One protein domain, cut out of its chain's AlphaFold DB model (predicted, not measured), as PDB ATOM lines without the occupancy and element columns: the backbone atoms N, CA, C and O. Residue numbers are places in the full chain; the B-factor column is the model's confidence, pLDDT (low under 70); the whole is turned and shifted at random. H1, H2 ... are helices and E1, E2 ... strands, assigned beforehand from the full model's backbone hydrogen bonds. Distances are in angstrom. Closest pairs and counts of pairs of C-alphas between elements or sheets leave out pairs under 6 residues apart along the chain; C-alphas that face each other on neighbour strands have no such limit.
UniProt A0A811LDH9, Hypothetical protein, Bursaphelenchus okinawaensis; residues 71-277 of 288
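What this domain is: This is residues 71 to 277 of the 288 residues of the protein "Hypothetical protein" of Bursaphelenchus okinawaensis (UniProt A0A811LDH9). What does the model look like? The chain winds in stacked turns into a short arc of a horseshoe: eight parallel strands, E1 to E8, form one curled sheet along the inside, and helices H1 to H5 stand in a row along the outside. The sheet's other face is bare. What is it made of? It has 207 printed residues with six named helices and eight named strands, in the order E1 H1 E2 H2 E3 H3 E4 H4 E5 H5 E6 E7 H6 E8, a mixed class. How large is it? It is compact, with a radius of gyration of the C-alphas of 17.2 A, and spans 56 by 35 by 27 A.

How they stand to each other: Which strands are neighbours? E1, residues 73 to 80, E2, 101 to 110, E3, 133 to 138, E4, 151 to 158, E5, 190 to 198, E6, 220 to 225, E7, 248 to 253, and E8, 271 to 275, run in that order across a twisted sheet with edge strands E1 and E8. Within hydrogen-bond range are, for instance, N 76 and O 105 at 2.9 A, N 106 and O 133 at 2.9 A, N 156 and O 134 at 2.8 A, N 155 and O 193 at 2.8 A, N 194 and O 220 at 2.8 A, N 223 and O 250 at 2.8 A, and N 251 and O 273 at 2.8 A. Where are the helices? H1, residues 86 to 96, H2, 120 to 126, H3, 139 to 145, and H5, 207 to 215, are on the sheet, with H1, H3 and H5 on the same face; H4, 171 to 186, and H6, 262 to 265, are not on it. In six strand-helix-strand units, parallel neighbour strands with a helix between them along the chain, the crossover is right-handed: E1 H1 E2, E2 H2 E3, E3 H3 E4, E4 H4 E5, E5 H5 E6 and E7 H6 E8. Which helices touch? The closest C-alphas are Leu 96 and Leu 123 for H1 and H2, 6.2 A, Pro 121 and Gly 145 for H2 and H3, 3.7 A, Thr 143 and Leu 184 for H3 and residues 177 to 184 of H4, 5.3 A, and Gly 185 and Met 212 for H4 and H5, 3.8 A; H6 touches no helix. Are the helix backbones complete? Every O i to N i+4 pair is within hydrogen-bond range in H2, H3, H4 and H5, and 5 of 7 are in H1; H6 is too short for such a pair.

Where its parts are: Where do the strands begin and end? E1 begins at C-alpha 73 (18.378, 31.372, 9.976), and E8 ends at C-alpha 275 (34.896, 1.218, -1.916). Which elements are long? H4 measures 22.7 A, E2 21.8 A and E5 20.9 A from first to last C-alpha.

The domain as a whole: Is it continuous? The printed part has no cut; the links E4 to H4 and E6 to E7 are long, with 12 and 22 residues. Where is confidence low? The pLDDT is under 70 at residue 112 and residues 234 to 239.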
ATOM      1  N   ARG A  71      17.123  35.813  14.967       92.69
ATOM      2  CA  ARG A  71      17.692  36.942  14.217       92.69
ATOM      3  C   ARG A  71      17.908  36.622  12.736       92.69
ATOM      4  O   ARG A  71      17.682  37.477  11.888       92.69
ATOM      5  N   CYS A  72      18.459  35.447  12.442       95.75
ATOM      6  CA  CYS A  72      18.803  35.024  11.088       95.75
ATOM      7  C   CYS A  72      18.981  33.505  11.046       95.75
ATOM      8  O   CYS A  72      19.839  32.974  11.753       95.75
ATOM      9  N   VAL A  73      18.226  32.815  10.195       97.31
ATOM     10  CA  VAL A  73      18.378  31.372   9.976       97.31
ATOM     11  C   VAL A  73      19.437  31.150   8.900       97.31
ATOM     12  O   VAL A  73      19.257  31.572   7.760       97.31
ATOM     13  N   ARG A  74      20.536  30.484   9.262       98.06
ATOM     14  CA  ARG A  74      21.653  30.139   8.364       98.06
ATOM     15  C   ARG A  74      21.691  28.669   7.988       98.06
ATOM     16  O   ARG A  74      22.183  28.323   6.918       98.06
ATOM     17  N   THR A  75      21.212  27.796   8.866       98.25
ATOM     18  CA  THR A  75      21.203  26.353   8.629       98.25
ATOM     19  C   THR A  75      19.782  25.828   8.682       98.25
ATOM     20  O   THR A  75      19.070  26.045   9.660       98.25
ATOM     21  N   LEU A  76      19.389  25.084   7.653       98.38
ATOM     22  CA  LEU A  76      18.153  24.316   7.648       98.38
ATOM     23  C   LEU A  76      18.469  22.842   7.408       98.38
ATOM     24  O   LEU A  76      19.091  22.471   6.412       98.38
ATOM     25  N   SER A  77      18.030  21.993   8.334       97.75
ATOM     26  CA  SER A  77      18.078  20.541   8.191       97.75
ATOM     27  C   SER A  77      16.663  19.996   8.030       97.75
ATOM     28  O   SER A  77      15.859  20.097   8.950       97.75
ATOM     29  N   LEU A  78      16.372  19.411   6.869       96.12
ATOM     30  CA  LEU A  78      15.126  18.717   6.559       96.12
ATOM     31  C   LEU A  78      15.399  17.211   6.542       96.12
ATOM     32  O   LEU A  78      16.124  16.723   5.677       96.12
ATOM     33  N   ASN A  79      14.837  16.463   7.486       94.25
ATOM     34  CA  ASN A  79      14.878  15.002   7.501       94.25
ATOM     35  C   ASN A  79      13.515  14.433   7.098       94.25
ATOM     36  O   ASN A  79      12.546  14.522   7.845       94.25
ATOM     37  N   LEU A  80      13.448  13.872   5.901       91.62
ATOM     38  CA  LEU A  80      12.237  13.479   5.202       91.62
ATOM     39  C   LEU A  80      12.232  11.959   5.051       91.62
ATOM     40  O   LEU A  80      12.867  11.379   4.167       91.62
ATOM     41  N   GLU A  81      11.519  11.310   5.960       89.12
ATOM     42  CA  GLU A  81      11.411   9.853   6.046       89.12
ATOM     43  C   GLU A  81      10.063   9.351   5.498       89.12
ATOM     44  O   GLU A  81       9.809   8.149   5.505       89.12
ATOM     45  N   THR A  82       9.222  10.259   4.993       85.62
ATOM     46  CA  THR A  82       7.905  10.005   4.384       85.62
ATOM     47  C   THR A  82       7.897  10.292   2.875       85.62
ATOM     48  O   THR A  82       8.792  10.965   2.365       85.62
ATOM     49  N   SER A  83       6.887   9.787   2.157       80.62
ATOM     50  CA  SER A  83       6.567  10.192   0.775       80.62
ATOM     51  C   SER A  83       5.427  11.220   0.702       80.62
ATOM     52  O   SER A  83       4.926  11.540  -0.370       80.62
ATOM     53  N   GLU A  84       4.975  11.738   1.835       82.94
ATOM     54  CA  GLU A  84       3.938  12.766   1.898       82.94
ATOM     55  C   GLU A  84       4.551  14.150   1.603       82.94
ATOM     56  O   GLU A  84       5.485  14.555   2.287       82.94
ATOM     57  N   THR A  85       4.080  14.856   0.564       85.50
ATOM     58  CA  THR A  85       4.650  16.149   0.128       85.50
ATOM     59  C   THR A  85       3.930  17.378   0.672       85.50
ATOM     60  O   THR A  85       4.548  18.436   0.735       85.50
ATOM     61  N   ARG A  86       2.657  17.292   1.082       89.94
ATOM     62  CA  ARG A  86       1.878  18.476   1.482       89.94
ATOM     63  C   ARG A  86       2.419  19.079   2.768       89.94
ATOM     64  O   ARG A  86       2.624  20.286   2.809       89.94
ATOM     65  N   SER A  87       2.717  18.264   3.784       92.12
ATOM     66  CA  SER A  87       3.315  18.780   5.025       92.12
ATOM     67  C   SER A  87       4.701  19.364   4.765       92.12
ATOM     68  O   SER A  87       5.061  20.376   5.355       92.12
ATOM     69  N   ILE A  88       5.478  18.744   3.870       92.81
ATOM     70  CA  ILE A  88       6.820  19.213   3.501       92.81
ATOM     71  C   ILE A  88       6.732  20.581   2.821       92.81
ATOM     72  O   ILE A  88       7.449  21.495   3.221       92.81
ATOM     73  N   ASN A  89       5.839  20.734   1.843       94.06
ATOM     74  CA  ASN A  89       5.639  21.993   1.134       94.06
ATOM     75  C   ASN A  89       5.126  23.082   2.091       94.06
ATOM     76  O   ASN A  89       5.756  24.128   2.174       94.06
ATOM     77  N   ALA A  90       4.108  22.805   2.914       95.50
ATOM     78  CA  ALA A  90       3.603  23.765   3.905       95.50
ATOM     79  C   ALA A  90       4.682  24.216   4.909       95.50
ATOM     80  O   ALA A  90       4.710  25.363   5.346       95.50
ATOM     81  N   ILE A  91       5.601  23.319   5.279       96.50
ATOM     82  CA  ILE A  91       6.752  23.673   6.113       96.50
ATOM     83  C   ILE A  91       7.740  24.561   5.346       96.50
ATOM     84  O   ILE A  91       8.244  25.522   5.922       96.50
ATOM     85  N   ILE A  92       8.040  24.253   4.080       97.31
ATOM     86  CA  ILE A  92       8.951  25.055   3.249       97.31
ATOM     87  C   ILE A  92       8.387  26.460   3.010       97.31
ATOM     88  O   ILE A  92       9.154  27.414   3.107       97.31
ATOM     89  N   GLU A  93       7.075  26.599   2.799       97.81
ATOM     90  CA  GLU A  93       6.390  27.897   2.663       97.81
ATOM     91  C   GLU A  93       6.729  28.837   3.823       97.81
ATOM     92  O   GLU A  93       7.105  29.982   3.594       97.81
ATOM     93  N   LYS A  94       6.758  28.335   5.065       97.62
ATOM     94  CA  LYS A  94       7.150  29.152   6.227       97.62
ATOM     95  C   LYS A  94       8.553  29.739   6.120       97.62
ATOM     96  O   LYS A  94       8.786  30.844   6.596       97.62
ATOM     97  N   PHE A  95       9.494  29.019   5.513       97.88
ATOM     98  CA  PHE A  95      10.843  29.538   5.290       97.88
ATOM     99  C   PHE A  95      10.916  30.492   4.096       97.88
ATOM    100  O   PHE A  95      11.777  31.367   4.095       97.88
ATOM    101  N   LEU A  96      10.049  30.323   3.095       97.69
ATOM    102  CA  LEU A  96       9.962  31.230   1.949       97.69
ATOM    103  C   LEU A  96       9.385  32.592   2.351       97.69
ATOM    104  O   LEU A  96       9.874  33.617   1.883       97.69
ATOM    105  N   ASP A  97       8.404  32.597   3.253       96.44
ATOM    106  CA  ASP A  97       7.727  33.811   3.724       96.44
ATOM    107  C   ASP A  97       8.565  34.633   4.723       96.44
ATOM    108  O   ASP A  97       8.241  35.783   5.028       96.44
ATOM    109  N   ALA A  98       9.637  34.057   5.271       96.19
ATOM    110  CA  ALA A  98      10.394  34.648   6.368       96.19
ATOM    111  C   ALA A  98      11.621  35.447   5.892       96.19
ATOM    112  O   ALA A  98      12.603  34.902   5.391       96.19
ATOM    113  N   GLU A  99      11.622  36.760   6.149       94.62
ATOM    114  CA  GLU A  99      12.686  37.689   5.720       94.62
ATOM    115  C   GLU A  99      14.060  37.431   6.368       94.62
ATOM    116  O   GLU A  99      15.106  37.855   5.864       94.62
ATOM    117  N   ASN A 100      14.075  36.756   7.516       95.19
ATOM    118  CA  ASN A 100      15.286  36.428   8.264       95.19
ATOM    119  C   ASN A 100      15.921  35.093   7.832       95.19
ATOM    120  O   ASN A 100      16.894  34.653   8.453       95.19
ATOM    121  N   VAL A 101      15.413  34.443   6.783       97.44
ATOM    122  CA  VAL A 101      16.006  33.228   6.216       97.44
ATOM    123  C   VAL A 101      17.092  33.609   5.212       97.44
ATOM    124  O   VAL A 101      16.830  34.201   4.171       97.44
ATOM    125  N   ARG A 102      18.344  33.289   5.556       97.50
ATOM    126  CA  ARG A 102      19.540  33.520   4.730       97.50
ATOM    127  C   ARG A 102      20.450  32.306   4.837       97.50
ATOM    128  O   ARG A 102      21.470  32.324   5.528       97.50
ATOM    129  N   LEU A 103      20.018  31.217   4.214       98.56
ATOM    130  CA  LEU A 103      20.649  29.915   4.342       98.56
ATOM    131  C   LEU A 103      22.063  29.941   3.758       98.56
ATOM    132  O   LEU A 103      22.273  30.263   2.591       98.56
ATOM    133  N   GLU A 104      23.023  29.544   4.578       98.62
ATOM    134  CA  GLU A 104      24.382  29.177   4.188       98.62
ATOM    135  C   GLU A 104      24.474  27.657   3.985       98.62
ATOM    136  O   GLU A 104      25.230  27.180   3.135       98.62
ATOM    137  N   VAL A 105      23.668  26.889   4.730       98.62
ATOM    138  CA  VAL A 105      23.670  25.425   4.723       98.62
ATOM    139  C   VAL A 105      22.244  24.880   4.638       98.62
ATOM    140  O   VAL A 105      21.428  25.091   5.536       98.62
ATOM    141  N   LEU A 106      21.965  24.096   3.598       98.50
ATOM    142  CA  LEU A 106      20.717  23.349   3.443       98.50
ATOM    143  C   LEU A 106      21.011  21.851   3.377       98.50
ATOM    144  O   LEU A 106      21.653  21.371   2.446       98.50
ATOM    145  N   LYS A 107      20.527  21.083   4.356       96.75
ATOM    146  CA  LYS A 107      20.712  19.626   4.420       96.75
ATOM    147  C   LYS A 107      19.373  18.930   4.255       96.75
ATOM    148  O   LYS A 107      18.544  19.003   5.153       96.75
ATOM    149  N   VAL A 108      19.185  18.206   3.155       94.94
ATOM    150  CA  VAL A 108      17.947  17.462   2.893       94.94
ATOM    151  C   VAL A 108      18.205  15.964   2.983       94.94
ATOM    152  O   VAL A 108      18.619  15.316   2.032       94.94
ATOM    153  N   LYS A 109      17.974  15.358   4.143       90.75
ATOM    154  CA  LYS A 109      18.064  13.903   4.288       90.75
ATOM    155  C   LYS A 109      16.752  13.284   3.807       90.75
ATOM    156  O   LYS A 109      15.726  13.505   4.426       90.75
ATOM    157  N   ARG A 110      16.787  12.505   2.725       86.69
ATOM    158  CA  ARG A 110      15.616  11.784   2.192       86.69
ATOM    159  C   ARG A 110      15.792  10.275   2.287       86.69
ATOM    160  O   ARG A 110      16.920   9.786   2.406       86.69
ATOM    161  N   ARG A 111      14.682   9.541   2.183       78.81
ATOM    162  CA  ARG A 111      14.684   8.093   1.919       78.81
ATOM    163  C   ARG A 111      15.419   7.781   0.605       78.81
ATOM    164  O   ARG A 111      15.453   8.610  -0.302       78.81
ATOM    165  N   TYR A 112      15.978   6.574   0.499       67.81
ATOM    166  CA  TYR A 112      16.476   6.034  -0.768       67.81
ATOM    167  C   TYR A 112      15.364   6.045  -1.828       67.81
ATOM    168  O   TYR A 112      14.218   5.709  -1.515       67.81
ATOM    169  N   VAL A 113      15.707   6.453  -3.055       71.81
ATOM    170  CA  VAL A 113      14.738   6.787  -4.115       71.81
ATOM    171  C   VAL A 113      13.773   7.888  -3.648       71.81
ATOM    172  O   VAL A 113      12.559   7.705  -3.563       71.81
ATOM    173  N   GLY A 114      14.348   9.011  -3.210       71.31
ATOM    174  CA  GLY A 114      13.595  10.155  -2.706       71.31
ATOM    175  C   GLY A 114      12.860  10.878  -3.831       71.31
ATOM    176  O   GLY A 114      13.440  11.131  -4.882       71.31
ATOM    177  N   GLN A 115      11.601  11.229  -3.584       82.44
ATOM    178  CA  GLN A 115      10.772  11.999  -4.508       82.44
ATOM    179  C   GLN A 115      11.200  13.468  -4.596       82.44
ATOM    180  O   GLN A 115      11.877  13.985  -3.694       82.44
ATOM    181  N   ARG A 116      10.740  14.132  -5.658       89.88
ATOM    182  CA  ARG A 116      10.821  15.582  -5.833       89.88
ATOM    183  C   ARG A 116      10.016  16.324  -4.756       89.88
ATOM    184  O   ARG A 116       8.971  15.852  -4.316       89.88
ATOM    185  N   ILE A 117      10.522  17.480  -4.343       92.00
ATOM    186  CA  ILE A 117       9.886  18.445  -3.447       92.00
ATOM    187  C   ILE A 117       9.674  19.730  -4.241       92.00
ATOM    188  O   ILE A 117      10.639  20.370  -4.658       92.00
ATOM    189  N   ASP A 118       8.414  20.101  -4.433       92.75
ATOM    190  CA  ASP A 118       8.029  21.126  -5.406       92.75
ATOM    191  C   ASP A 118       8.543  22.522  -5.055       92.75
ATOM    192  O   ASP A 118       8.951  23.248  -5.950       92.75
ATOM    193  N   LEU A 119       8.579  22.871  -3.764       96.56
ATOM    194  CA  LEU A 119       8.993  24.202  -3.294       96.56
ATOM    195  C   LEU A 119      10.482  24.309  -2.946       96.56
ATOM    196  O   LEU A 119      10.970  25.365  -2.540       96.56
ATOM    197  N   LEU A 120      11.240  23.218  -3.082       96.69
ATOM    198  CA  LEU A 120      12.675  23.270  -2.825       96.69
ATOM    199  C   LEU A 120      13.441  24.161  -3.821       96.69
ATOM    200  O   LEU A 120      14.332  24.879  -3.364       96.69
ATOM    201  N   PRO A 121      13.131  24.165  -5.136       98.19
ATOM    202  CA  PRO A 121      13.719  25.104  -6.090       98.19
ATOM    203  C   PRO A 121      13.598  26.565  -5.656       98.19
ATOM    204  O   PRO A 121      14.594  27.287  -5.686       98.19
ATOM    205  N   ASP A 122      12.424  26.980  -5.180       98.50
ATOM    206  CA  ASP A 122      12.182  28.356  -4.734       98.50
ATOM    207  C   ASP A 122      13.050  28.704  -3.522       98.50
ATOM    208  O   ASP A 122      13.664  29.771  -3.465       98.50
ATOM    209  N   LEU A 123      13.196  27.761  -2.584       98.19
ATOM    210  CA  LEU A 123      14.043  27.946  -1.408       98.19
ATOM    211  C   LEU A 123      15.530  28.062  -1.781       98.19
ATOM    212  O   LEU A 123      16.264  28.847  -1.174       98.19
ATOM    213  N   LEU A 124      15.982  27.302  -2.782       98.38
ATOM    214  CA  LEU A 124      17.342  27.400  -3.319       98.38
ATOM    215  C   LEU A 124      17.575  28.755  -3.995       98.38
ATOM    216  O   LEU A 124      18.601  29.392  -3.745       98.38
ATOM    217  N   ALA A 125      16.617  29.211  -4.804       98.31
ATOM    218  CA  ALA A 125      16.700  30.478  -5.518       98.31
ATOM    219  C   ALA A 125      16.729  31.674  -4.552       98.31
ATOM    220  O   ALA A 125      17.591  32.552  -4.689       98.31
ATOM    221  N   LEU A 126      15.856  31.664  -3.535       98.19
ATOM    222  CA  LEU A 126      15.776  32.684  -2.481       98.19
ATOM    223  C   LEU A 126      17.122  32.884  -1.769       98.19
ATOM    224  O   LEU A 126      17.504  34.008  -1.458       98.19
ATOM    225  N   ASN A 127      17.871  31.799  -1.559       98.38
ATOM    226  CA  ASN A 127      19.131  31.803  -0.812       98.38
ATOM    227  C   ASN A 127      20.374  31.730  -1.719       98.38
ATOM    228  O   ASN A 127      21.467  31.374  -1.273       98.38
ATOM    229  N   SER A 128      20.227  32.066  -3.004       98.19
ATOM    230  CA  SER A 128      21.262  31.805  -4.010       98.19
ATOM    231  C   SER A 128      22.601  32.512  -3.770       98.19
ATOM    232  O   SER A 128      23.654  31.973  -4.110       98.19
ATOM    233  N   GLU A 129      22.589  33.684  -3.138       98.12
ATOM    234  CA  GLU A 129      23.801  34.456  -2.834       98.12
ATOM    235  C   GLU A 129      24.512  33.980  -1.551       98.12
ATOM    236  O   GLU A 129      25.739  34.103  -1.414       98.12
ATOM    237  N   THR A 130      23.754  33.411  -0.610       98.38
ATOM    238  CA  THR A 130      24.237  33.047   0.730       98.38
ATOM    239  C   THR A 130      24.628  31.583   0.844       98.38
ATOM    240  O   THR A 130      25.541  31.272   1.608       98.38
ATOM    241  N   LEU A 131      24.006  30.690   0.067       98.56
ATOM    242  CA  LEU A 131      24.275  29.255   0.134       98.56
ATOM    243  C   LEU A 131      25.751  28.943  -0.136       98.56
ATOM    244  O   LEU A 131      26.366  29.450  -1.077       98.56
ATOM    245  N   ARG A 132      26.309  28.069   0.702       98.50
ATOM    246  CA  ARG A 132      27.665  27.515   0.596       98.50
ATOM    247  C   ARG A 132      27.656  25.993   0.609       98.50
ATOM    248  O   ARG A 132      28.531  25.382  -0.000       98.50
ATOM    249  N   GLU A 133      26.665  25.373   1.244       98.56
ATOM    250  CA  GLU A 133      26.502  23.922   1.248       98.56
ATOM    251  C   GLU A 133      25.054  23.516   0.985       98.56
ATOM    252  O   GLU A 133      24.132  23.974   1.661       98.56
ATOM    253  N   VAL A 134      24.859  22.605   0.032       98.31
ATOM    254  CA  VAL A 134      23.547  22.031  -0.285       98.31
ATOM    255  C   VAL A 134      23.661  20.514  -0.344       98.31
ATOM    256  O   VAL A 134      24.467  19.961  -1.093       98.31
ATOM    257  N   GLY A 135      22.870  19.827   0.473       95.31
ATOM    258  CA  GLY A 135      22.966  18.390   0.688       95.31
ATOM    259  C   GLY A 135      21.761  17.611   0.172       95.31
ATOM    260  O   GLY A 135      20.652  17.864   0.637       95.31
ATOM    261  N   LYS A 136      22.008  16.587  -0.662       91.75
ATOM    262  CA  LYS A 136      21.070  15.518  -1.052       91.75
ATOM    263  C   LYS A 136      19.755  16.030  -1.665       91.75
ATOM    264  O   LYS A 136      18.661  15.591  -1.301       91.75
ATOM    265  N   ILE A 137      19.876  16.959  -2.607       95.56
ATOM    266  CA  ILE A 137      18.743  17.447  -3.404       95.56
ATOM    267  C   ILE A 137      18.633  16.689  -4.730       95.56
ATOM    268  O   ILE A 137      19.595  16.068  -5.188       95.56
ATOM    269  N   GLY A 138      17.446  16.717  -5.322       95.44
ATOM    270  CA  GLY A 138      17.162  16.173  -6.638       95.44
ATOM    271  C   GLY A 138      17.842  16.962  -7.755       95.44
ATOM    272  O   GLY A 138      18.137  18.153  -7.629       95.44
ATOM    273  N   LEU A 139      18.100  16.285  -8.867       96.31
ATOM    274  CA  LEU A 139      18.762  16.865 -10.022       96.31
ATOM    275  C   LEU A 139      17.830  17.850 -10.744       96.31
ATOM    276  O   LEU A 139      18.296  18.909 -11.165       96.31
ATOM    277  N   SER A 140      16.528  17.550 -10.850       96.44
ATOM    278  CA  SER A 140      15.548  18.509 -11.382       96.44
ATOM    279  C   SER A 140      15.448  19.742 -10.497       96.44
ATOM    280  O   SER A 140      15.517  20.862 -11.002       96.44
ATOM    281  N   GLU A 141      15.410  19.543  -9.180       97.44
ATOM    282  CA  GLU A 141      15.294  20.628  -8.207       97.44
ATOM    283  C   GLU A 141      16.484  21.586  -8.291       97.44
ATOM    284  O   GLU A 141      16.307  22.801  -8.317       97.44
ATOM    285  N   ALA A 142      17.700  21.042  -8.410       97.94
ATOM    286  CA  ALA A 142      18.901  21.843  -8.617       97.94
ATOM    287  C   ALA A 142      18.832  22.634  -9.932       97.94
ATOM    288  O   ALA A 142      19.158  23.816  -9.958       97.94
ATOM    289  N   THR A 143      18.389  22.011 -11.031       97.75
ATOM    290  CA  THR A 143      18.310  22.704 -12.331       97.75
ATOM    291  C   THR A 143      17.235  23.782 -12.423       97.75
ATOM    292  O   THR A 143      17.283  24.607 -13.338       97.75
ATOM    293  N   GLU A 144      16.247  23.745 -11.536       98.00
ATOM    294  CA  GLU A 144      15.181  24.739 -11.465       98.00
ATOM    295  C   GLU A 144      15.505  25.845 -10.460       98.00
ATOM    296  O   GLU A 144      15.255  27.009 -10.752       98.00
ATOM    297  N   GLY A 145      16.092  25.496  -9.311       97.81
ATOM    298  CA  GLY A 145      16.364  26.444  -8.231       97.81
ATOM    299  C   GLY A 145      17.711  27.159  -8.315       97.81
ATOM    300  O   GLY A 145      17.901  28.189  -7.670       97.81
ATOM    301  N   PHE A 146      18.681  26.631  -9.067       98.50
ATOM    302  CA  PHE A 146      19.989  27.275  -9.188       98.50
ATOM    303  C   PHE A 146      19.997  28.383 -10.237       98.50
ATOM    304  O   PHE A 146      19.322  28.324 -11.262       98.50
ATOM    305  N   ASN A 147      20.864  29.362  -9.997       98.12
ATOM    306  CA  ASN A 147      21.190  30.447 -10.911       98.12
ATOM    307  C   ASN A 147      22.710  30.712 -10.899       98.12
ATOM    308  O   ASN A 147      23.482  30.035 -10.210       98.12
ATOM    309  N   ASP A 148      23.141  31.716 -11.652       98.12
ATOM    310  CA  ASP A 148      24.537  32.122 -11.805       98.12
ATOM    311  C   ASP A 148      25.154  32.781 -10.560       98.12
ATOM    312  O   ASP A 148      26.365  33.018 -10.542       98.12
ATOM    313  N   LYS A 149      24.374  33.032  -9.501       98.50
ATOM    314  CA  LYS A 149      24.844  33.570  -8.215       98.50
ATOM    315  C   LYS A 149      25.301  32.482  -7.240       98.50
ATOM    316  O   LYS A 149      26.082  32.767  -6.335       98.50
ATOM    317  N   ILE A 150      24.879  31.233  -7.452       98.44
ATOM    318  CA  ILE A 150      25.217  30.092  -6.589       98.44
ATOM    319  C   ILE A 150      26.726  29.814  -6.611       98.44
ATOM    320  O   ILE A 150      27.315  29.532  -7.662       98.44
ATOM    321  N   ARG A 151      27.351  29.842  -5.430       98.44
ATOM    322  CA  ARG A 151      28.764  29.494  -5.205       98.44
ATOM    323  C   ARG A 151      28.879  28.572  -3.993       98.44
ATOM    324  O   ARG A 151      28.885  29.042  -2.858       98.44
ATOM    325  N   LEU A 152      28.955  27.263  -4.227       98.69
ATOM    326  CA  LEU A 152      28.980  26.263  -3.156       98.69
ATOM    327  C   LEU A 152      30.389  25.708  -2.927       98.69
ATOM    328  O   LEU A 152      31.131  25.400  -3.856       98.69
ATOM    329  N   ASN A 153      30.724  25.465  -1.669       98.56
ATOM    330  CA  ASN A 153      31.856  24.616  -1.312       98.56
ATOM    331  C   ASN A 153      31.503  23.147  -1.574       98.56
ATOM    332  O   ASN A 153      32.329  22.369  -2.051       98.56
ATOM    333  N   ARG A 154      30.252  22.770  -1.286       98.62
ATOM    334  CA  ARG A 154      29.772  21.392  -1.375       98.62
ATOM    335  C   ARG A 154      28.349  21.329  -1.909       98.62
ATOM    336  O   ARG A 154      27.437  21.936  -1.352       98.62
ATOM    337  N   LEU A 155      28.166  20.508  -2.932       98.62
ATOM    338  CA  LEU A 155      26.875  20.126  -3.473       98.62
ATOM    339  C   LEU A 155      26.717  18.610  -3.388       98.62
ATOM    340  O   LEU A 155      27.622  17.866  -3.765       98.62
ATOM    341  N   SER A 156      25.565  18.137  -2.925       97.38
ATOM    342  CA  SER A 156      25.183  16.735  -3.038       97.38
ATOM    343  C   SER A 156      23.872  16.587  -3.804       97.38
ATOM    344  O   SER A 156      22.860  17.173  -3.420       97.38
ATOM    345  N   LEU A 157      23.920  15.794  -4.875       95.75
ATOM    346  CA  LEU A 157      22.830  15.568  -5.821       95.75
ATOM    347  C   LEU A 157      22.449  14.093  -5.899       95.75
ATOM    348  O   LEU A 157      23.267  13.204  -5.659       95.75
ATOM    349  N   MET A 158      21.222  13.856  -6.336       93.62
ATOM    350  CA  MET A 158      20.737  12.565  -6.813       93.62
ATOM    351  C   MET A 158      19.794  12.774  -7.996       93.62
ATOM    352  O   MET A 158      19.219  13.845  -8.110       93.62
ATOM    353  N   ASN A 159      19.602  11.775  -8.856       92.69
ATOM    354  CA  ASN A 159      18.616  11.833  -9.950       92.69
ATOM    355  C   ASN A 159      17.337  11.038  -9.660       92.69
ATOM    356  O   ASN A 159      16.550  10.785 -10.571       92.69
ATOM    357  N   PHE A 160      17.140  10.596  -8.418       90.75
ATOM    358  CA  PHE A 160      15.981   9.781  -8.064       90.75
ATOM    359  C   PHE A 160      14.649  10.535  -8.178       90.75
ATOM    360  O   PHE A 160      13.611   9.916  -8.371       90.75
ATOM    361  N   ASP A 161      14.692  11.864  -8.124       91.25
ATOM    362  CA  ASP A 161      13.561  12.764  -8.355       91.25
ATOM    363  C   ASP A 161      13.078  12.779  -9.816       91.25
ATOM    364  O   ASP A 161      12.018  13.326 -10.106       91.25
ATOM    365  N   LEU A 162      13.848  12.185 -10.734       91.06
ATOM    366  CA  LEU A 162      13.484  12.005 -12.140       91.06
ATOM    367  C   LEU A 162      12.852  10.639 -12.429       91.06
ATOM    368  O   LEU A 162      12.482  10.389 -13.577       91.06
ATOM    369  N   ILE A 163      12.782   9.739 -11.448       88.50
ATOM    370  CA  ILE A 163      12.202   8.410 -11.645       88.50
ATOM    371  C   ILE A 163      10.686   8.527 -11.704       88.50
ATOM    372  O   ILE A 163      10.058   8.986 -10.752       88.50
ATOM    373  N   ASP A 164      10.120   8.009 -12.788       79.56
ATOM    374  CA  ASP A 164       8.688   7.770 -12.908       79.56
ATOM    375  C   ASP A 164       8.432   6.270 -12.680       79.56
ATOM    376  O   ASP A 164       9.269   5.428 -13.015       79.56
ATOM    377  N   ASP A 165       7.310   5.937 -12.038       77.62
ATOM    378  CA  ASP A 165       6.823   4.561 -11.828       77.62
ATOM    379  C   ASP A 165       7.810   3.573 -11.166       77.62
ATOM    380  O   ASP A 165       7.665   2.355 -11.249       77.62
ATOM    381  N   GLY A 166       8.811   4.089 -10.444       78.62
ATOM    382  CA  GLY A 166       9.798   3.275  -9.728       78.62
ATOM    383  C   GLY A 166      10.844   2.607 -10.628       78.62
ATOM    384  O   GLY A 166      11.651   1.817 -10.129       78.62
ATOM    385  N   GLU A 167      10.875   2.929 -11.923       83.81
ATOM    386  CA  GLU A 167      11.870   2.402 -12.854       83.81
ATOM    387  C   GLU A 167      13.245   3.037 -12.609       83.81
ATOM    388  O   GLU A 167      13.532   4.159 -13.022       83.81
ATOM    389  N   LEU A 168      14.133   2.293 -11.943       84.44
ATOM    390  CA  LEU A 168      15.496   2.751 -11.636       84.44
ATOM    391  C   LEU A 168      16.419   2.783 -12.866       84.44
ATOM    392  O   LEU A 168      17.477   3.412 -12.821       84.44
ATOM    393  N   GLU A 169      16.040   2.098 -13.950       83.75
ATOM    394  CA  GLU A 169      16.763   2.072 -15.222       83.75
ATOM    395  C   GLU A 169      15.787   2.072 -16.397       83.75
ATOM    396  O   GLU A 169      15.080   1.096 -16.631       83.75
ATOM    397  N   SER A 170      15.805   3.142 -17.188       87.56
ATOM    398  CA  SER A 170      15.120   3.204 -18.479       87.56
ATOM    399  C   SER A 170      15.851   4.164 -19.418       87.56
ATOM    400  O   SER A 170      16.615   5.036 -18.986       87.56
ATOM    401  N   SER A 171      15.643   4.015 -20.730       87.06
ATOM    402  CA  SER A 171      16.193   4.947 -21.725       87.06
ATOM    403  C   SER A 171      15.663   6.370 -21.515       87.06
ATOM    404  O   SER A 171      16.422   7.332 -21.660       87.06
ATOM    405  N   THR A 172      14.399   6.493 -21.102       89.62
ATOM    406  CA  THR A 172      13.735   7.753 -20.753       89.62
ATOM    407  C   THR A 172      14.392   8.427 -19.550       89.62
ATOM    408  O   THR A 172      14.770   9.597 -19.642       89.62
ATOM    409  N   LEU A 173      14.613   7.696 -18.448       90.38
ATOM    410  CA  LEU A 173      15.308   8.222 -17.268       90.38
ATOM    411  C   LEU A 173      16.739   8.656 -17.609       90.38
ATOM    412  O   LEU A 173      17.197   9.715 -17.168       90.38
ATOM    413  N   ALA A 174      17.444   7.862 -18.418       89.88
ATOM    414  CA  ALA A 174      18.796   8.184 -18.856       89.88
ATOM    415  C   ALA A 174      18.834   9.472 -19.695       89.88
ATOM    416  O   ALA A 174      19.735  10.293 -19.515       89.88
ATOM    417  N   GLU A 175      17.861   9.678 -20.587       91.81
ATOM    418  CA  GLU A 175      17.759  10.907 -21.378       91.81
ATOM    419  C   GLU A 175      17.407  12.121 -20.515       91.81
ATOM    420  O   GLU A 175      18.109  13.131 -20.579       91.81
ATOM    421  N   ARG A 176      16.413  12.013 -19.624       92.56
ATOM    422  CA  ARG A 176      16.069  13.085 -18.672       92.56
ATOM    423  C   ARG A 176      17.264  13.469 -17.807       92.56
ATOM    424  O   ARG A 176      17.591  14.648 -17.694       92.56
ATOM    425  N   THR A 177      17.972  12.479 -17.267       94.12
ATOM    426  CA  THR A 177      19.190  12.706 -16.476       94.12
ATOM    427  C   THR A 177      20.232  13.479 -17.291       94.12
ATOM    428  O   THR A 177      20.776  14.468 -16.803       94.12
ATOM    429  N   ARG A 178      20.480  13.105 -18.558       94.38
ATOM    430  CA  ARG A 178      21.414  13.833 -19.440       94.38
ATOM    431  C   ARG A 178      20.986  15.277 -19.694       94.38
ATOM    432  O   ARG A 178      21.842  16.163 -19.661       94.38
ATOM    433  N   ILE A 179      19.697  15.511 -19.943       95.88
ATOM    434  CA  ILE A 179      19.139  16.852 -20.162       95.88
ATOM    435  C   ILE A 179      19.388  17.725 -18.932       95.88
ATOM    436  O   ILE A 179      19.931  18.822 -19.064       95.88
ATOM    437  N   HIS A 180      19.067  17.225 -17.736       97.25
ATOM    438  CA  HIS A 180      19.261  17.988 -16.509       97.25
ATOM    439  C   HIS A 180      20.742  18.193 -16.160       97.25
ATOM    440  O   HIS A 180      21.118  19.303 -15.798       97.25
ATOM    441  N   ILE A 181      21.616  17.195 -16.347       97.38
ATOM    442  CA  ILE A 181      23.070  17.373 -16.170       97.38
ATOM    443  C   ILE A 181      23.593  18.476 -17.097       97.38
ATOM    444  O   ILE A 181      24.300  19.380 -16.650       97.38
ATOM    445  N   ARG A 182      23.222  18.446 -18.386       97.06
ATOM    446  CA  ARG A 182      23.629  19.486 -19.342       97.06
ATOM    447  C   ARG A 182      23.083  20.854 -18.936       97.06
ATOM    448  O   ARG A 182      23.829  21.828 -18.982       97.06
ATOM    449  N   ARG A 183      21.809  20.929 -18.537       97.81
ATOM    450  CA  ARG A 183      21.180  22.171 -18.073       97.81
ATOM    451  C   ARG A 183      21.913  22.733 -16.862       97.81
ATOM    452  O   ARG A 183      22.238  23.911 -16.884       97.81
ATOM    453  N   LEU A 184      22.242  21.903 -15.872       97.94
ATOM    454  CA  LEU A 184      22.989  22.323 -14.686       97.94
ATOM    455  C   LEU A 184      24.331  22.968 -15.060       97.94
ATOM    456  O   LEU A 184      24.650  24.041 -14.559       97.94
ATOM    457  N   GLY A 185      25.060  22.374 -16.011       97.50
ATOM    458  CA  GLY A 185      26.289  22.964 -16.550       97.50
ATOM    459  C   GLY A 185      26.090  24.313 -17.253       97.50
ATOM    460  O   GLY A 185      27.013  25.113 -17.308       97.50
ATOM    461  N   GLY A 186      24.896  24.586 -17.782       97.75
ATOM    462  CA  GLY A 186      24.569  25.837 -18.473       97.75
ATOM    463  C   GLY A 186      24.057  26.967 -17.573       97.75
ATOM    464  O   GLY A 186      23.925  28.086 -18.053       97.75
ATOM    465  N   ILE A 187      23.763  26.704 -16.293       97.75
ATOM    466  CA  ILE A 187      23.163  27.691 -15.373       97.75
ATOM    467  C   ILE A 187      24.174  28.745 -14.893       97.75
ATOM    468  O   ILE A 187      23.790  29.854 -14.539       97.75
ATOM    469  N   GLY A 188      25.467  28.408 -14.855       97.88
ATOM    470  CA  GLY A 188      26.516  29.279 -14.309       97.88
ATOM    471  C   GLY A 188      26.755  29.129 -12.800       97.88
ATOM    472  O   GLY A 188      27.617  29.814 -12.248       97.88
ATOM    473  N   ALA A 189      26.044  28.216 -12.131       98.25
ATOM    474  CA  ALA A 189      26.326  27.832 -10.750       98.25
ATOM    475  C   ALA A 189      27.714  27.177 -10.637       98.25
ATOM    476  O   ALA A 189      28.104  26.383 -11.498       98.25
ATOM    477  N   LYS A 190      28.448  27.476  -9.558       98.44
ATOM    478  CA  LYS A 190      29.783  26.908  -9.298       98.44
ATOM    479  C   LYS A 190      29.794  26.121  -8.001       98.44
ATOM    480  O   LYS A 190      29.210  26.564  -7.009       98.44
ATOM    481  N   PHE A 191      30.479  24.982  -7.998       98.06
ATOM    482  CA  PHE A 191      30.656  24.183  -6.793       98.06
ATOM    483  C   PHE A 191      31.942  23.359  -6.819       98.06
ATOM    484  O   PHE A 191      32.218  22.646  -7.777       98.06
ATOM    485  N   GLN A 192      32.718  23.432  -5.737       98.00
ATOM    486  CA  GLN A 192      34.046  22.809  -5.680       98.00
ATOM    487  C   GLN A 192      33.978  21.291  -5.478       98.00
ATOM    488  O   GLN A 192      34.710  20.541  -6.128       98.00
ATOM    489  N   HIS A 193      33.090  20.833  -4.590       98.62
ATOM    490  CA  HIS A 193      32.866  19.416  -4.324       98.62
ATOM    491  C   HIS A 193      31.465  18.977  -4.756       98.62
ATOM    492  O   HIS A 193      30.468  19.537  -4.293       98.62
ATOM    493  N   LEU A 194      31.394  17.914  -5.558       98.50
ATOM    494  CA  LEU A 194      30.162  17.243  -5.958       98.50
ATOM    495  C   LEU A 194      30.085  15.839  -5.347       98.50
ATOM    496  O   LEU A 194      30.886  14.970  -5.672       98.50
ATOM    497  N   SER A 195      29.060  15.585  -4.539       97.62
ATOM    498  CA  SER A 195      28.678  14.239  -4.107       97.62
ATOM    499  C   SER A 195      27.431  13.794  -4.868       97.62
ATOM    500  O   SER A 195      26.329  14.242  -4.556       97.62
ATOM    501  N   TYR A 196      27.573  12.903  -5.843       95.75
ATOM    502  CA  TYR A 196      26.468  12.453  -6.689       95.75
ATOM    503  C   TYR A 196      26.047  11.025  -6.336       95.75
ATOM    504  O   TYR A 196      26.883  10.125  -6.293       95.75
ATOM    505  N   THR A 197      24.756  10.801  -6.091       92.88
ATOM    506  CA  THR A 197      24.194   9.476  -5.795       92.88
ATOM    507  C   THR A 197      23.182   9.063  -6.858       92.88
ATOM    508  O   THR A 197      22.229   9.787  -7.120       92.88
ATOM    509  N   THR A 198      23.355   7.890  -7.461       91.06
ATOM    510  CA  THR A 198      22.430   7.356  -8.476       91.06
ATOM    511  C   THR A 198      22.356   5.837  -8.411       91.06
ATOM    512  O   THR A 198      23.225   5.189  -7.836       91.06
ATOM    513  N   TYR A 199      21.338   5.242  -9.026       88.12
ATOM    514  CA  TYR A 199      21.342   3.805  -9.278       88.12
ATOM    515  C   TYR A 199      22.358   3.434 -10.372       88.12
ATOM    516  O   TYR A 199      23.208   2.573 -10.153       88.12
ATOM    517  N   SER A 200      22.326   4.129 -11.514       87.38
ATOM    518  CA  SER A 200      23.282   3.978 -12.620       87.38
ATOM    519  C   SER A 200      23.397   5.266 -13.460       87.38
ATOM    520  O   SER A 200      22.710   6.260 -13.208       87.38
ATOM    521  N   GLY A 201      24.295   5.295 -14.451       82.44
ATOM    522  CA  GLY A 201      24.259   6.296 -15.531       82.44
ATOM    523  C   GLY A 201      25.017   7.613 -15.314       82.44
ATOM    524  O   GLY A 201      24.939   8.483 -16.183       82.44
ATOM    525  N   PHE A 202      25.778   7.772 -14.226       89.69
ATOM    526  CA  PHE A 202      26.685   8.917 -14.058       89.69
ATOM    527  C   PHE A 202      28.113   8.546 -14.481       89.69
ATOM    528  O   PHE A 202      28.927   8.093 -13.681       89.69
ATOM    529  N   ASP A 203      28.389   8.707 -15.773       90.44
ATOM    530  CA  ASP A 203      29.669   8.364 -16.398       90.44
ATOM    531  C   ASP A 203      30.498   9.630 -16.652       90.44
ATOM    532  O   ASP A 203      30.076  10.533 -17.386       90.44
ATOM    533  N   LEU A 204      31.683   9.677 -16.044       91.00
ATOM    534  CA  LEU A 204      32.629  10.789 -16.088       91.00
ATOM    535  C   LEU A 204      33.272  10.972 -17.468       91.00
ATOM    536  O   LEU A 204      33.835  12.025 -17.727       91.00
ATOM    537  N   SER A 205      33.179   9.987 -18.365       88.12
ATOM    538  CA  SER A 205      33.701  10.079 -19.737       88.12
ATOM    539  C   SER A 205      32.697  10.637 -20.751       88.12
ATOM    540  O   SER A 205      33.043  10.878 -21.907       88.12
ATOM    541  N   ARG A 206      31.437  10.865 -20.351       88.94
ATOM    542  CA  ARG A 206      30.376  11.326 -21.261       88.94
ATOM    543  C   ARG A 206      30.327  12.845 -21.359       88.94
ATOM    544  O   ARG A 206      30.384  13.548 -20.354       88.94
ATOM    545  N   ASN A 207      30.090  13.347 -22.574       89.00
ATOM    546  CA  ASN A 207      30.043  14.783 -22.869       89.00
ATOM    547  C   ASN A 207      29.119  15.609 -21.952       89.00
ATOM    548  O   ASN A 207      29.577  16.653 -21.499       89.00
ATOM    549  N   PRO A 208      27.864  15.213 -21.639       93.19
ATOM    550  CA  PRO A 208      27.028  15.996 -20.724       93.19
ATOM    551  C   PRO A 208      27.644  16.137 -19.328       93.19
ATOM    552  O   PRO A 208      27.679  17.239 -18.786       93.19
ATOM    553  N   THR A 209      28.177  15.043 -18.781       94.69
ATOM    554  CA  THR A 209      28.834  15.014 -17.471       94.69
ATOM    555  C   THR A 209      30.092  15.875 -17.476       94.69
ATOM    556  O   THR A 209      30.230  16.752 -16.633       94.69
ATOM    557  N   LEU A 210      30.970  15.688 -18.465       94.06
ATOM    558  CA  LEU A 210      32.192  16.482 -18.623       94.06
ATOM    559  C   LEU A 210      31.896  17.971 -18.764       94.06
ATOM    560  O   LEU A 210      32.552  18.793 -18.131       94.06
ATOM    561  N   PHE A 211      30.901  18.314 -19.583       95.81
ATOM    562  CA  PHE A 211      30.457  19.689 -19.753       95.81
ATOM    563  C   PHE A 211      30.027  20.287 -18.412       95.81
ATOM    564  O   PHE A 211      30.546  21.331 -18.031       95.81
ATOM    565  N   MET A 212      29.153  19.605 -17.667       97.62
ATOM    566  CA  MET A 212      28.693  20.075 -16.360       97.62
ATOM    567  C   MET A 212      29.845  20.237 -15.366       97.62
ATOM    568  O   MET A 212      29.992  21.306 -14.784       97.62
ATOM    569  N   LEU A 213      30.706  19.228 -15.227       97.50
ATOM    570  CA  LEU A 213      31.821  19.262 -14.279       97.50
ATOM    571  C   LEU A 213      32.809  20.401 -14.585       97.50
ATOM    572  O   LEU A 213      33.244  21.085 -13.661       97.50
ATOM    573  N   LYS A 214      33.106  20.653 -15.870       96.62
ATOM    574  CA  LYS A 214      33.960  21.776 -16.298       96.62
ATOM    575  C   LYS A 214      33.295  23.125 -16.045       96.62
ATOM    576  O   LYS A 214      33.907  23.999 -15.440       96.62
ATOM    577  N   GLN A 215      32.051  23.302 -16.490       97.75
ATOM    578  CA  GLN A 215      31.356  24.586 -16.354       97.75
ATOM    579  C   GLN A 215      31.079  24.950 -14.894       97.75
ATOM    580  O   GLN A 215      31.144  26.126 -14.539       97.75
ATOM    581  N   CYS A 216      30.832  23.962 -14.036       97.81
ATOM    582  CA  CYS A 216      30.622  24.170 -12.605       97.81
ATOM    583  C   CYS A 216      31.925  24.251 -11.788       97.81
ATOM    584  O   CYS A 216      31.847  24.491 -10.584       97.81
ATOM    585  N   GLU A 217      33.097  24.108 -12.425       97.19
ATOM    586  CA  GLU A 217      34.433  24.165 -11.802       97.19
ATOM    587  C   GLU A 217      34.640  23.131 -10.684       97.19
ATOM    588  O   GLU A 217      35.234  23.409  -9.638       97.19
ATOM    589  N   VAL A 218      34.150  21.911 -10.910       98.06
ATOM    590  CA  VAL A 218      34.256  20.824  -9.937       98.06
ATOM    591  C   VAL A 218      35.702  20.341  -9.834       98.06
ATOM    592  O   VAL A 218      36.337  20.009 -10.837       98.06
ATOM    593  N   ARG A 219      36.199  20.254  -8.597       97.94
ATOM    594  CA  ARG A 219      37.554  19.775  -8.267       97.94
ATOM    595  C   ARG A 219      37.560  18.488  -7.462       97.94
ATOM    596  O   ARG A 219      38.552  17.769  -7.439       97.94
ATOM    597  N   SER A 220      36.452  18.172  -6.804       98.44
ATOM    598  CA  SER A 220      36.321  16.964  -5.999       98.44
ATOM    599  C   SER A 220      34.997  16.276  -6.290       98.44
ATOM    600  O   SER A 220      33.945  16.913  -6.266       98.44
ATOM    601  N   ILE A 221      35.047  14.974  -6.562       98.00
ATOM    602  CA  ILE A 221      33.874  14.157  -6.861       98.00
ATOM    603  C   ILE A 221      33.814  12.987  -5.889       98.00
ATOM    604  O   ILE A 221      34.770  12.228  -5.760       98.00
ATOM    605  N   ARG A 222      32.651  12.803  -5.269       97.00
ATOM    606  CA  ARG A 222      32.246  11.552  -4.635       97.00
ATOM    607  C   ARG A 222      31.070  10.976  -5.407       97.00
ATOM    608  O   ARG A 222      29.968  11.514  -5.348       97.00
ATOM    609  N   LEU A 223      31.295   9.891  -6.132       95.69
ATOM    610  CA  LEU A 223      30.256   9.189  -6.871       95.69
ATOM    611  C   LEU A 223      29.830   7.948  -6.092       95.69
ATOM    612  O   LEU A 223      30.630   7.057  -5.821       95.69
ATOM    613  N   THR A 224      28.552   7.889  -5.747       93.19
ATOM    614  CA  THR A 224      27.920   6.740  -5.102       93.19
ATOM    615  C   THR A 224      26.928   6.120  -6.080       93.19
ATOM    616  O   THR A 224      25.917   6.747  -6.396       93.19
ATOM    617  N   MET A 225      27.213   4.927  -6.606       91.25
ATOM    618  CA  MET A 225      26.375   4.318  -7.645       91.25
ATOM    619  C   MET A 225      26.221   2.790  -7.483       91.25
ATOM    620  O   MET A 225      27.150   2.096  -7.085       91.25
ATOM    621  N   GLN A 226      25.018   2.254  -7.720       87.38
ATOM    622  CA  GLN A 226      24.731   0.826  -7.492       87.38
ATOM    623  C   GLN A 226      25.193  -0.047  -8.660       87.38
ATOM    624  O   GLN A 226      25.526  -1.208  -8.463       87.38
ATOM    625  N   LYS A 227      25.178   0.474  -9.888       87.06
ATOM    626  CA  LYS A 227      25.442  -0.321 -11.088       87.06
ATOM    627  C   LYS A 227      26.103   0.503 -12.184       87.06
ATOM    628  O   LYS A 227      25.851   1.697 -12.334       87.06
ATOM    629  N   GLY A 228      26.898  -0.172 -13.010       86.75
ATOM    630  CA  GLY A 228      27.548   0.393 -14.191       86.75
ATOM    631  C   GLY A 228      29.030   0.662 -13.958       86.75
ATOM    632  O   GLY A 228      29.650   0.057 -13.086       86.75
ATOM    633  N   ALA A 229      29.602   1.562 -14.750       87.44
ATOM    634  CA  ALA A 229      30.986   1.994 -14.615       87.44
ATOM    635  C   ALA A 229      31.040   3.520 -14.536       87.44
ATOM    636  O   ALA A 229      30.289   4.206 -15.232       87.44
ATOM    637  N   ALA A 230      31.937   4.044 -13.700       87.31
ATOM    638  CA  ALA A 230      32.170   5.484 -13.600       87.31
ATOM    639  C   ALA A 230      32.846   6.054 -14.862       87.31
ATOM    640  O   ALA A 230      32.774   7.255 -15.105       87.31
ATOM    641  N   ILE A 231      33.506   5.195 -15.648       87.75
ATOM    642  CA  ILE A 231      34.221   5.513 -16.886       87.75
ATOM    643  C   ILE A 231      33.936   4.353 -17.852       87.75
ATOM    644  O   ILE A 231      34.341   3.229 -17.572       87.75
ATOM    645  N   THR A 232      33.172   4.571 -18.934       81.38
ATOM    646  CA  THR A 232      32.826   3.481 -19.886       81.38
ATOM    647  C   THR A 232      33.654   3.480 -21.165       81.38
ATOM    648  O   THR A 232      33.768   2.442 -21.815       81.38
ATOM    649  N   SER A 233      34.214   4.623 -21.557       70.19
ATOM    650  CA  SER A 233      34.974   4.743 -22.799       70.19
ATOM    651  C   SER A 233      36.094   5.762 -22.661       70.19
ATOM    652  O   SER A 233      35.850   6.903 -22.277       70.19
ATOM    653  N   THR A 234      37.310   5.382 -23.045       60.94
ATOM    654  CA  THR A 234      38.399   6.334 -23.279       60.94
ATOM    655  C   THR A 234      38.351   6.859 -24.712       60.94
ATOM    656  O   THR A 234      38.076   6.074 -25.627       60.94
ATOM    657  N   PRO A 235      38.665   8.146 -24.945       55.47
ATOM    658  CA  PRO A 235      38.952   8.606 -26.292       55.47
ATOM    659  C   PRO A 235      40.069   7.747 -26.905       55.47
ATOM    660  O   PRO A 235      41.014   7.348 -26.217       55.47
ATOM    661  N   LEU A 236      39.927   7.435 -28.196       54.59
ATOM    662  CA  LEU A 236      40.966   6.784 -28.995       54.59
ATOM    663  C   LEU A 236      42.277   7.576 -28.860       54.59
ATOM    664  O   LEU A 236      42.248   8.799 -28.748       54.59
ATOM    665  N   GLN A 237      43.415   6.878 -28.831       51.47
ATOM    666  CA  GLN A 237      44.721   7.504 -28.608       51.47
ATOM    667  C   GLN A 237      44.990   8.668 -29.588       51.47
ATOM    668  O   GLN A 237      44.670   8.534 -30.772       51.47
ATOM    669  N   PRO A 238      45.637   9.764 -29.137       57.72
ATOM    670  CA  PRO A 238      46.174  10.000 -27.790       57.72
ATOM    671  C   PRO A 238      45.088  10.316 -26.744       57.72
ATOM    672  O   PRO A 238      44.121  11.019 -27.021       57.72
ATOM    673  N   VAL A 239      45.269   9.795 -25.523       68.81
ATOM    674  CA  VAL A 239      44.339   9.993 -24.396       68.81
ATOM    675  C   VAL A 239      44.354  11.466 -23.992       68.81
ATOM    676  O   VAL A 239      45.313  11.933 -23.381       68.81
ATOM    677  N   GLN A 240      43.307  12.207 -24.350       76.38
ATOM    678  CA  GLN A 240      43.107  13.564 -23.848       76.38
ATOM    679  C   GLN A 240      42.589  13.513 -22.403       76.38
ATOM    680  O   GLN A 240      41.696  12.704 -22.121       76.38
ATOM    681  N   PRO A 241      43.100  14.370 -21.497       85.69
ATOM    682  CA  PRO A 241      42.560  14.490 -20.149       85.69
ATOM    683  C   PRO A 241      41.059  14.787 -20.177       85.69
ATOM    684  O   PRO A 241      40.588  15.662 -20.910       85.69
ATOM    685  N   LEU A 242      40.302  14.063 -19.356       88.38
ATOM    686  CA  LEU A 242      38.866  14.273 -19.201       88.38
ATOM    687  C   LEU A 242      38.615  15.562 -18.412       88.38
ATOM    688  O   LEU A 242      37.901  16.457 -18.878       88.38
ATOM    689  N   LEU A 243      39.243  15.651 -17.237       90.00
ATOM    690  CA  LEU A 243      39.161  16.769 -16.300       90.00
ATOM    691  C   LEU A 243      40.537  16.979 -15.669       90.00
ATOM    692  O   LEU A 243      40.936  16.258 -14.758       90.00
ATOM    693  N   ASP A 244      41.265  17.970 -16.161       90.62
ATOM    694  CA  ASP A 244      42.544  18.395 -15.594       90.62
ATOM    695  C   ASP A 244      42.379  19.123 -14.256       90.62
ATOM    696  O   ASP A 244      43.293  19.110 -13.448       90.62
ATOM    697  N   THR A 245      41.214  19.697 -13.964       92.81
ATOM    698  CA  THR A 245      40.932  20.354 -12.676       92.81
ATOM    699  C   THR A 245      40.545  19.396 -11.549       92.81
ATOM    700  O   THR A 245      40.344  19.849 -10.424       92.81
ATOM    701  N   LEU A 246      40.362  18.100 -11.831       96.69
ATOM    702  CA  LEU A 246      39.924  17.140 -10.822       96.69
ATOM    703  C   LEU A 246      41.098  16.747  -9.918       96.69
ATOM    704  O   LEU A 246      42.053  16.123 -10.371       96.69
ATOM    705  N   GLU A 247      40.974  17.080  -8.640       97.44
ATOM    706  CA  GLU A 247      41.962  16.818  -7.594       97.44
ATOM    707  C   GLU A 247      41.594  15.549  -6.809       97.44
ATOM    708  O   GLU A 247      42.454  14.728  -6.517       97.44
ATOM    709  N   ARG A 248      40.301  15.313  -6.531       97.69
ATOM    710  CA  ARG A 248      39.859  14.196  -5.670       97.69
ATOM    711  C   ARG A 248      38.733  13.376  -6.292       97.69
ATOM    712  O   ARG A 248      37.721  13.950  -6.702       97.69
ATOM    713  N   LEU A 249      38.856  12.050  -6.260       96.38
ATOM    714  CA  LEU A 249      37.845  11.115  -6.755       96.38
ATOM    715  C   LEU A 249      37.571   9.990  -5.747       96.38
ATOM    716  O   LEU A 249      38.435   9.168  -5.468       96.38
ATOM    717  N   GLU A 250      36.339   9.918  -5.260       95.88
ATOM    718  CA  GLU A 250      35.830   8.814  -4.443       95.88
ATOM    719  C   GLU A 250      34.757   8.058  -5.222       95.88
ATOM    720  O   GLU A 250      33.777   8.650  -5.682       95.88
ATOM    721  N   LEU A 251      34.923   6.746  -5.347       94.38
ATOM    722  CA  LEU A 251      33.980   5.849  -6.002       94.38
ATOM    723  C   LEU A 251      33.428   4.862  -4.976       94.38
ATOM    724  O   LEU A 251      34.175   4.098  -4.375       94.38
ATOM    725  N   ILE A 252      32.114   4.872  -4.771       91.94
ATOM    726  CA  ILE A 252      31.445   4.030  -3.777       91.94
ATOM    727  C   ILE A 252      30.297   3.277  -4.434       91.94
ATOM    728  O   ILE A 252      29.478   3.873  -5.136       91.94
ATOM    729  N   GLY A 253      30.196   1.983  -4.157       87.69
ATOM    730  CA  GLY A 253      29.041   1.175  -4.526       87.69
ATOM    731  C   GLY A 253      29.411  -0.105  -5.269       87.69
ATOM    732  O   GLY A 253      30.553  -0.554  -5.222       87.69
ATOM    733  N   SER A 254      28.454  -0.701  -5.976       84.12
ATOM    734  CA  SER A 254      28.666  -1.921  -6.776       84.12
ATOM    735  C   SER A 254      29.042  -1.590  -8.230       84.12
ATOM    736  O   SER A 254      28.486  -2.109  -9.198       84.12
ATOM    737  N   LEU A 255      29.994  -0.668  -8.372       83.19
ATOM    738  CA  LEU A 255      30.517  -0.183  -9.648       83.19
ATOM    739  C   LEU A 255      31.523  -1.172 -10.229       83.19
ATOM    740  O   LEU A 255      32.209  -1.881  -9.502       83.19
ATOM    741  N   SER A 256      31.703  -1.151 -11.544       81.06
ATOM    742  CA  SER A 256      32.921  -1.712 -12.129       81.06
ATOM    743  C   SER A 256      34.100  -0.812 -11.766       81.06
ATOM    744  O   SER A 256      34.071   0.384 -12.072       81.06
ATOM    745  N   ALA A 257      35.128  -1.383 -11.132       76.31
ATOM    746  CA  ALA A 257      36.379  -0.677 -10.886       76.31
ATOM    747  C   ALA A 257      36.942  -0.134 -12.218       76.31
ATOM    748  O   ALA A 257      36.926  -0.870 -13.215       76.31
ATOM    749  N   PRO A 258      37.429   1.121 -12.256       79.62
ATOM    750  CA  PRO A 258      38.085   1.663 -13.441       79.62
ATOM    751  C   PRO A 258      39.240   0.755 -13.870       79.62
ATOM    752  O   PRO A 258      40.070   0.365 -13.047       79.62
ATOM    753  N   LYS A 259      39.299   0.409 -15.157       74.12
ATOM    754  CA  LYS A 259      40.417  -0.357 -15.742       74.12
ATOM    755  C   LYS A 259      41.461   0.565 -16.381       74.12
ATOM    756  O   LYS A 259      42.500   0.110 -16.856       74.12
ATOM    757  N   GLU A 260      41.164   1.856 -16.427       73.38
ATOM    758  CA  GLU A 260      41.916   2.891 -17.115       73.38
ATOM    759  C   GLU A 260      43.057   3.456 -16.256       73.38
ATOM    760  O   GLU A 260      43.033   3.428 -15.025       73.38
ATOM    761  N   ARG A 261      44.058   4.059 -16.912       81.56
ATOM    762  CA  ARG A 261      45.090   4.848 -16.224       81.56
ATOM    763  C   ARG A 261      44.496   6.179 -15.759       81.56
ATOM    764  O   ARG A 261      44.494   7.145 -16.519       81.56
ATOM    765  N   LEU A 262      44.028   6.235 -14.510       86.88
ATOM    766  CA  LEU A 262      43.415   7.435 -13.921       86.88
ATOM    767  C   LEU A 262      44.303   8.680 -14.035       86.88
ATOM    768  O   LEU A 262      43.791   9.741 -14.366       86.88
ATOM    769  N   SER A 263      45.622   8.546 -13.878       85.81
ATOM    770  CA  SER A 263      46.568   9.663 -14.017       85.81
ATOM    771  C   SER A 263      46.621  10.272 -15.423       85.81
ATOM    772  O   SER A 263      46.964  11.439 -15.569       85.81
ATOM    773  N   ALA A 264      46.268   9.516 -16.470       86.69
ATOM    774  CA  ALA A 264      46.165  10.056 -17.827       86.69
ATOM    775  C   ALA A 264      44.839  10.802 -18.051       86.69
ATOM    776  O   ALA A 264      44.786  11.753 -18.827       86.69
ATOM    777  N   LEU A 265      43.765  10.372 -17.380       88.75
ATOM    778  CA  LEU A 265      42.438  10.985 -17.489       88.75
ATOM    779  C   LEU A 265      42.292  12.216 -16.584       88.75
ATOM    780  O   LEU A 265      41.601  13.167 -16.957       88.75
ATOM    781  N   PHE A 266      42.955  12.192 -15.428       92.56
ATOM    782  CA  PHE A 266      42.899  13.182 -14.357       92.56
ATOM    783  C   PHE A 266      44.333  13.487 -13.878       92.56
ATOM    784  O   PHE A 266      44.791  12.936 -12.876       92.56
ATOM    785  N   PRO A 267      45.092  14.316 -14.615       92.81
ATOM    786  CA  PRO A 267      46.517  14.539 -14.352       92.81
ATOM    787  C   PRO A 267      46.825  15.191 -12.997       92.81
ATOM    788  O   PRO A 267      47.922  14.996 -12.484       92.81
ATOM    789  N   ASN A 268      45.874  15.922 -12.410       95.50
ATOM    790  CA  ASN A 268      46.029  16.579 -11.107       95.50
ATOM    791  C   ASN A 268      45.358  15.810  -9.954       95.50
ATOM    792  O   ASN A 268      45.186  16.369  -8.873       95.50
ATOM    793  N   LEU A 269      44.980  14.544 -10.168       95.69
ATOM    794  CA  LEU A 269      44.342  13.721  -9.145       95.69
ATOM    795  C   LEU A 269      45.334  13.399  -8.015       95.69
ATOM    796  O   LEU A 269      46.277  12.632  -8.210       95.69
ATOM    797  N   ASP A 270      45.104  13.970  -6.835       95.25
ATOM    798  CA  ASP A 270      45.912  13.783  -5.626       95.25
ATOM    799  C   ASP A 270      45.362  12.685  -4.705       95.25
ATOM    800  O   ASP A 270      46.100  12.086  -3.918       95.25
ATOM    801  N   PHE A 271      44.068  12.390  -4.828       95.31
ATOM    802  CA  PHE A 271      43.366  11.444  -3.981       95.31
ATOM    803  C   PHE A 271      42.390  10.602  -4.795       95.31
ATOM    804  O   PHE A 271      41.511  11.120  -5.490       95.31
ATOM    805  N   TYR A 272      42.516   9.288  -4.638       93.75
ATOM    806  CA  TYR A 272      41.608   8.306  -5.200       93.75
ATOM    807  C   TYR A 272      41.241   7.267  -4.146       93.75
ATOM    808  O   TYR A 272      42.127   6.689  -3.517       93.75
ATOM    809  N   ASP A 273      39.946   7.016  -3.996       93.06
ATOM    810  CA  ASP A 273      39.426   5.932  -3.169       93.06
ATOM    811  C   ASP A 273      38.317   5.177  -3.909       93.06
ATOM    812  O   ASP A 273      37.499   5.770  -4.620       93.06
ATOM    813  N   TYR A 274      38.297   3.859  -3.736       91.38
ATOM    814  CA  TYR A 274      37.303   2.963  -4.308       91.38
ATOM    815  C   TYR A 274      36.822   1.982  -3.244       91.38
ATOM    816  O   TYR A 274      37.592   1.169  -2.736       91.38
ATOM    817  N   GLN A 275      35.527   2.036  -2.944       90.00
ATOM    818  CA  GLN A 275      34.896   1.218  -1.916       90.00
ATOM    819  C   GLN A 275      33.718   0.443  -2.501       90.00
ATOM    820  O   GLN A 275      32.738   1.026  -2.973       90.00
ATOM    821  N   GLN A 276      33.783  -0.885  -2.419       85.56
ATOM    822  CA  GLN A 276      32.667  -1.728  -2.821       85.56
ATOM    823  C   GLN A 276      31.612  -1.773  -1.709       85.56
ATOM    824  O   GLN A 276      31.864  -2.243  -0.597       85.56
ATOM    825  N   GLN A 277      30.414  -1.286  -2.020       82.88
ATOM    826  CA  GLN A 277      29.301  -1.209  -1.076       82.88
ATOM    827  C   GLN A 277      27.983  -1.535  -1.783       82.88
ATOM    828  O   GLN A 277      27.764  -1.134  -2.927       82.88
TER     829      GLN A 277